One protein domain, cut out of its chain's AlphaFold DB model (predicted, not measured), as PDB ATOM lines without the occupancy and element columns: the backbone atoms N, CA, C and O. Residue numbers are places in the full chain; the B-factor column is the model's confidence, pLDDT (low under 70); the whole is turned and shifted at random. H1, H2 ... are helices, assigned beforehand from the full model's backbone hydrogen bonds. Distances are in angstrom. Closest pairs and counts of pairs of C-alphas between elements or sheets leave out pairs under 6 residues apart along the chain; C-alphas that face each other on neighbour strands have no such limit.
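AT A GLANCE: This is residues 198 to 244 of the 260 residues of an uncharacterized protein of Rickenella mellea (UniProt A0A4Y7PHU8). Two helices of similar length, H1 and H2, lie side by side as a helical hairpin, with a tight turn at one end. At the hairpin's open end the two unnamed tails, residues 198 to 205 and 236 to 244, turn away to opposite sides, and each folds back in a bend. The printed part has 47 residues with two named helices, H1 then H2, and no named strand; the class is all helix, with 27 of the residues in the helices. The whole is compact, with a radius of gyration of the C-alphas of 10.4 A, and its C-alphas span 28 by 25 by 14 A.

IN THESE COORDINATES: H1, the longest helix with 14 residues, holds residues 206 to 219 and measures 20.1 A from first to last C-alpha. It begins at C-alpha 206, at (-1.145, -17.566, -20.108), and ends at C-alpha 219, at (10.534, -24.141, -35.041). H2 holds residues 223 to 235 and measures 18.5 A; it ends at C-alpha 235, at (6.322, -18.049, -14.415).

HOW THE PARTS SIT: H1 and H2 touch, with 30 pairs of C-alphas within 8 A. Their closest C-alphas, those of Ser 207 and Ala 233, are 4.1 A apart. Their centres are 7.6 A apart. They run opposite ways at a shallow tilt of 14 degrees, as a helical hairpin. In both H1 and H2 every O i to N i+4 pair is within hydrogen-bond range.

THE WHOLE: The two C-alphas farthest apart, those of Gly 221 and Glu 240, are 29.0 A apart. The first and last printed C-alphas, those of Ser 198 and Ile 244, are 26.4 A apart. The printed part has no cut, and the link from H1 to H2, 3 residues, is tight. The mean pLDDT of the printed part is 81.3; residues 237 to 244 are under 70, where the model's confidence is low.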
ATOM      1  N   SER A 198      -0.156  -8.701 -23.562       83.56
ATOM      2  CA  SER A 198      -1.538  -9.132 -23.433       83.56
ATOM      3  C   SER A 198      -1.672 -10.542 -23.986       83.56
ATOM      4  O   SER A 198      -1.465 -10.776 -25.177       83.56
ATOM      5  N   VAL A 199      -2.042 -11.475 -23.115       83.62
ATOM      6  CA  VAL A 199      -2.432 -12.820 -23.530       83.62
ATOM      7  C   VAL A 199      -3.802 -12.722 -24.214       83.62
ATOM      8  O   VAL A 199      -4.697 -12.068 -23.669       83.62
ATOM      9  N   PRO A 200      -3.996 -13.332 -25.398       85.44
ATOM     10  CA  PRO A 200      -5.294 -13.342 -26.060       85.44
ATOM     11  C   PRO A 200      -6.384 -13.920 -25.140       85.44
ATOM     12  O   PRO A 200      -6.157 -14.978 -24.558       85.44
ATOM     13  N   PRO A 201      -7.584 -13.315 -25.052       78.81
ATOM     14  CA  PRO A 201      -8.667 -13.828 -24.202       78.81
ATOM     15  C   PRO A 201      -9.126 -15.248 -24.557       78.81
ATOM     16  O   PRO A 201      -9.699 -15.944 -23.729       78.81
ATOM     17  N   LEU A 202      -8.888 -15.663 -25.805       84.56
ATOM     18  CA  LEU A 202      -9.201 -16.995 -26.327       84.56
ATOM     19  C   LEU A 202      -8.158 -18.054 -25.941       84.56
ATOM     20  O   LEU A 202      -8.378 -19.236 -26.195       84.56
ATOM     21  N   ALA A 203      -7.006 -17.652 -25.395       82.69
ATOM     22  CA  ALA A 203      -5.997 -18.600 -24.958       82.69
ATOM     23  C   ALA A 203      -6.486 -19.346 -23.703       82.69
ATOM     24  O   ALA A 203      -6.970 -18.692 -22.777       82.69
ATOM     25  N   PRO A 204      -6.317 -20.679 -23.618       81.81
ATOM     26  CA  PRO A 204      -6.788 -21.442 -22.461       81.81
ATOM     27  C   PRO A 204      -6.115 -21.008 -21.150       81.81
ATOM     28  O   PRO A 204      -6.736 -21.003 -20.090       81.81
ATOM     29  N   SER A 205      -4.839 -20.618 -21.218       86.81
ATOM     30  CA  SER A 205      -4.113 -19.977 -20.126       86.81
ATOM     31  C   SER A 205      -2.923 -19.172 -20.653       86.81
ATOM     32  O   SER A 205      -2.450 -19.385 -21.772       86.81
ATOM     33  N   ALA A 206      -2.397 -18.268 -19.819       86.25
ATOM     34  CA  ALA A 206      -1.145 -17.566 -20.108       86.25
ATOM     35  C   ALA A 206       0.020 -18.546 -20.304       86.25
ATOM     36  O   ALA A 206       0.788 -18.403 -21.253       86.25
ATOM     37  N   SER A 207       0.111 -19.565 -19.443       89.56
ATOM     38  CA  SER A 207       1.172 -20.574 -19.496       89.56
ATOM     39  C   SER A 207       1.164 -21.339 -20.826       89.56
ATOM     40  O   SER A 207       2.187 -21.413 -21.510       89.56
ATOM     41  N   GLU A 208      -0.003 -21.821 -21.268       89.56
ATOM     42  CA  GLU A 208      -0.130 -22.525 -22.549       89.56
ATOM     43  C   GLU A 208       0.161 -21.620 -23.748       89.56
ATOM     44  O   GLU A 208       0.865 -22.037 -24.668       89.56
ATOM     45  N   TRP A 209      -0.295 -20.365 -23.716       91.25
ATOM     46  CA  TRP A 209      -0.022 -19.412 -24.789       91.25
ATOM     47  C   TRP A 209       1.476 -19.137 -24.958       91.25
ATOM     48  O   TRP A 209       2.007 -19.224 -26.067       91.25
ATOM     49  N   PHE A 210       2.181 -18.855 -23.860       91.94
ATOM     50  CA  PHE A 210       3.624 -18.622 -23.890       91.94
ATOM     51  C   PHE A 210       4.400 -19.865 -24.337       91.94
ATOM     52  O   PHE A 210       5.351 -19.749 -25.113       91.94
ATOM     53  N   LYS A 211       3.965 -21.064 -23.929       93.12
ATOM     54  CA  LYS A 211       4.536 -22.333 -24.401       93.12
ATOM     55  C   LYS A 211       4.398 -22.473 -25.919       93.12
ATOM     56  O   LYS A 211       5.371 -22.813 -26.594       93.12
ATOM     57  N   ASP A 212       3.226 -22.180 -26.470       93.44
ATOM     58  CA  ASP A 212       2.979 -22.281 -27.910       93.44
ATOM     59  C   ASP A 212       3.767 -21.241 -28.714       93.44
ATOM     60  O   ASP A 212       4.322 -21.561 -29.769       93.44
ATOM     61  N   GLU A 213       3.903 -20.018 -28.200       92.88
ATOM     62  CA  GLU A 213       4.789 -19.005 -28.782       92.88
ATOM     63  C   GLU A 213       6.263 -19.434 -28.739       92.88
ATOM     64  O   GLU A 213       6.997 -19.235 -29.712       92.88
ATOM     65  N   GLY A 214       6.691 -20.093 -27.658       92.12
ATOM     66  CA  GLY A 214       8.012 -20.712 -27.557       92.12
ATOM     67  C   GLY A 214       8.227 -21.785 -28.621       92.12
ATOM     68  O   GLY A 214       9.225 -21.743 -29.340       92.12
ATOM     69  N   ASN A 215       7.245 -22.670 -28.815       94.19
ATOM     70  CA  ASN A 215       7.273 -23.709 -29.848       94.19
ATOM     71  C   ASN A 215       7.377 -23.123 -31.259       94.19
ATOM     72  O   ASN A 215       8.152 -23.617 -32.079       94.19
ATOM     73  N   LYS A 216       6.626 -22.055 -31.556       94.06
ATOM     74  CA  LYS A 216       6.729 -21.342 -32.839       94.06
ATOM     75  C   LYS A 216       8.123 -20.748 -33.024       94.06
ATOM     76  O   LYS A 216       8.718 -20.916 -34.084       94.06
ATOM     77  N   ALA A 217       8.663 -20.082 -32.003       89.50
ATOM     78  CA  ALA A 217       9.998 -19.492 -32.062       89.50
ATOM     79  C   ALA A 217      11.090 -20.554 -32.269       89.50
ATOM     80  O   ALA A 217      11.961 -20.355 -33.117       89.50
ATOM     81  N   TYR A 218      11.004 -21.685 -31.562       89.81
ATOM     82  CA  TYR A 218      11.928 -22.812 -31.696       89.81
ATOM     83  C   TYR A 218      11.905 -23.390 -33.115       89.81
ATOM     84  O   TYR A 218      12.950 -23.498 -33.751       89.81
ATOM     85  N   LYS A 219      10.709 -23.652 -33.661       91.44
ATOM     86  CA  LYS A 219      10.534 -24.141 -35.041       91.44
ATOM     87  C   LYS A 219      11.071 -23.171 -36.097       91.44
ATOM     88  O   LYS A 219      11.473 -23.604 -37.168       91.44
ATOM     89  N   SER A 220      11.093 -21.870 -35.807       88.06
ATOM     90  CA  SER A 220      11.693 -20.849 -36.678       88.06
ATOM     91  C   SER A 220      13.197 -20.630 -36.443       88.06
ATOM     92  O   SER A 220      13.732 -19.639 -36.932       88.06
ATOM     93  N   GLY A 221      13.876 -21.460 -35.642       83.62
ATOM     94  CA  GLY A 221      15.301 -21.301 -35.313       83.62
ATOM     95  C   GLY A 221      15.620 -20.123 -34.379       83.62
ATOM     96  O   GLY A 221      16.784 -19.827 -34.116       83.62
ATOM     97  N   ARG A 222      14.607 -19.439 -33.829       83.12
ATOM     98  CA  ARG A 222      14.767 -18.285 -32.924       83.12
ATOM     99  C   ARG A 222      14.908 -18.751 -31.479       83.12
ATOM    100  O   ARG A 222      14.078 -18.442 -30.623       83.12
ATOM    101  N   CYS A 223      15.973 -19.494 -31.204       83.88
ATOM    102  CA  CYS A 223      16.144 -20.202 -29.938       83.88
ATOM    103  C   CYS A 223      16.214 -19.285 -28.704       83.88
ATOM    104  O   CYS A 223      15.593 -19.592 -27.691       83.88
ATOM    105  N   GLN A 224      16.833 -18.104 -28.803       81.62
ATOM    106  CA  GLN A 224      16.825 -17.120 -27.708       81.62
ATOM    107  C   GLN A 224      15.411 -16.628 -27.368       81.62
ATOM    108  O   GLN A 224      15.061 -16.440 -26.205       81.62
ATOM    109  N   THR A 225      14.569 -16.415 -28.380       85.12
ATOM    110  CA  THR A 225      13.160 -16.054 -28.175       85.12
ATOM    111  C   THR A 225      12.378 -17.222 -27.585       85.12
ATOM    112  O   THR A 225      11.587 -17.005 -26.674       85.12
ATOM    113  N   ALA A 226      12.634 -18.448 -28.049       89.69
ATOM    114  CA  ALA A 226      11.991 -19.646 -27.518       89.69
ATOM    115  C   ALA A 226      12.262 -19.824 -26.016       89.69
ATOM    116  O   ALA A 226      11.317 -19.977 -25.250       89.69
ATOM    117  N   VAL A 227      13.523 -19.708 -25.580       89.38
ATOM    118  CA  VAL A 227      13.911 -19.817 -24.160       89.38
ATOM    119  C   VAL A 227      13.153 -18.818 -23.289       89.38
ATOM    120  O   VAL A 227      12.621 -19.194 -22.246       89.38
ATOM    121  N   VAL A 228      13.047 -17.557 -23.723       88.81
ATOM    122  CA  VAL A 228      12.292 -16.548 -22.966       88.81
ATOM    123  C   VAL A 228      10.814 -16.900 -22.894       88.81
ATOM    124  O   VAL A 228      10.263 -16.897 -21.800       88.81
ATOM    125  N   ARG A 229      10.193 -17.284 -24.013       91.94
ATOM    126  CA  ARG A 229       8.776 -17.673 -24.050       91.94
ATOM    127  C   ARG A 229       8.482 -18.886 -23.167       91.94
ATOM    128  O   ARG A 229       7.500 -18.891 -22.436       91.94
ATOM    129  N   TYR A 230       9.358 -19.887 -23.151       92.88
ATOM    130  CA  TYR A 230       9.214 -21.016 -22.232       92.88
ATOM    131  C   TYR A 230       9.396 -20.606 -20.767       92.88
ATOM    132  O   TYR A 230       8.657 -21.075 -19.908       92.88
ATOM    133  N   THR A 231      10.325 -19.695 -20.475       90.88
ATOM    134  CA  THR A 231      10.506 -19.162 -19.115       90.88
ATOM    135  C   THR A 231       9.271 -18.380 -18.657       90.88
ATOM    136  O   THR A 231       8.843 -18.516 -17.516       90.88
ATOM    137  N   GLU A 232       8.650 -17.605 -19.547       91.38
ATOM    138  CA  GLU A 232       7.377 -16.929 -19.278       91.38
ATOM    139  C   GLU A 232       6.280 -17.937 -18.958       91.38
ATOM    140  O   GLU A 232       5.601 -17.787 -17.949       91.38
ATOM    141  N   ALA A 233       6.161 -19.007 -19.751       90.88
ATOM    142  CA  ALA A 233       5.192 -20.067 -19.503       90.88
ATOM    143  C   ALA A 233       5.331 -20.684 -18.102       90.88
ATOM    144  O   ALA A 233       4.317 -20.961 -17.469       90.88
ATOM    145  N   LEU A 234       6.566 -20.855 -17.614       89.81
ATOM    146  CA  LEU A 234       6.868 -21.374 -16.276       89.81
ATOM    147  C   LEU A 234       6.555 -20.381 -15.149       89.81
ATOM    148  O   LEU A 234       6.211 -20.797 -14.045       89.81
ATOM    149  N   ASN A 235       6.657 -19.075 -15.406       87.25
ATOM    150  CA  ASN A 235       6.322 -18.049 -14.415       87.25
ATOM    151  C   ASN A 235       4.811 -17.952 -14.155       87.25
ATOM    152  O   ASN A 235       4.390 -17.479 -13.099       87.25
ATOM    153  N   PHE A 236       3.985 -18.385 -15.107       80.81
ATOM    154  CA  PHE A 236       2.546 -18.506 -14.912       80.81
ATOM    155  C   PHE A 236       2.231 -19.908 -14.402       80.81
ATOM    156  O   PHE A 236       2.632 -20.887 -15.023       80.81
ATOM    157  N   LYS A 237       1.505 -20.004 -13.276       67.62
ATOM    158  CA  LYS A 237       1.112 -21.295 -12.694       67.62
ATOM    159  C   LYS A 237       0.547 -22.211 -13.788       67.62
ATOM    160  O   LYS A 237      -0.448 -21.835 -14.415       67.62
ATOM    161  N   PRO A 238       1.140 -23.395 -13.997       53.38
ATOM    162  CA  PRO A 238       0.492 -24.447 -14.750       53.38
ATOM    163  C   PRO A 238      -0.874 -24.761 -14.136       53.38
ATOM    164  O   PRO A 238      -1.015 -24.800 -12.913       53.38
ATOM    165  N   ASN A 239      -1.861 -25.088 -14.965       49.56
ATOM    166  CA  ASN A 239      -2.737 -26.193 -14.582       49.56
ATOM    167  C   ASN A 239      -1.805 -27.398 -14.318       49.56
ATOM    168  O   ASN A 239      -0.855 -27.588 -15.068       49.56
ATOM    169  N   GLU A 240      -1.984 -28.142 -13.225       44.22
ATOM    170  CA  GLU A 240      -1.003 -29.045 -12.570       44.22
ATOM    171  C   GLU A 240      -0.342 -30.171 -13.428       44.22
ATOM    172  O   GLU A 240       0.267 -31.082 -12.884       44.22
ATOM    173  N   SER A 241      -0.393 -30.142 -14.766       42.84
ATOM    174  CA  SER A 241       0.160 -31.162 -15.673       42.84
ATOM    175  C   SER A 241       1.419 -30.768 -16.473       42.84
ATOM    176  O   SER A 241       1.911 -31.582 -17.256       42.84
ATOM    177  N   LEU A 242       1.983 -29.560 -16.316       47.47
ATOM    178  CA  LEU A 242       3.161 -29.143 -17.111       47.47
ATOM    179  C   LEU A 242       4.524 -29.565 -16.535       47.47
ATOM    180  O   LEU A 242       5.537 -29.330 -17.194       47.47
ATOM    181  N   GLU A 243       4.585 -30.209 -15.366       39.91
ATOM    182  CA  GLU A 243       5.862 -30.473 -14.677       39.91
ATOM    183  C   GLU A 243       6.821 -31.436 -15.403       39.91
ATOM    184  O   GLU A 243       7.993 -31.481 -15.045       39.91
ATOM    185  N   ILE A 244       6.399 -32.171 -16.444       40.38
ATOM    186  CA  ILE A 244       7.263 -33.214 -17.047       40.38
ATOM    187  C   ILE A 244       7.476 -33.073 -18.572       40.38
ATOM    188  O   ILE A 244       8.452 -33.593 -19.111       40.38
TER     189      ILE A 244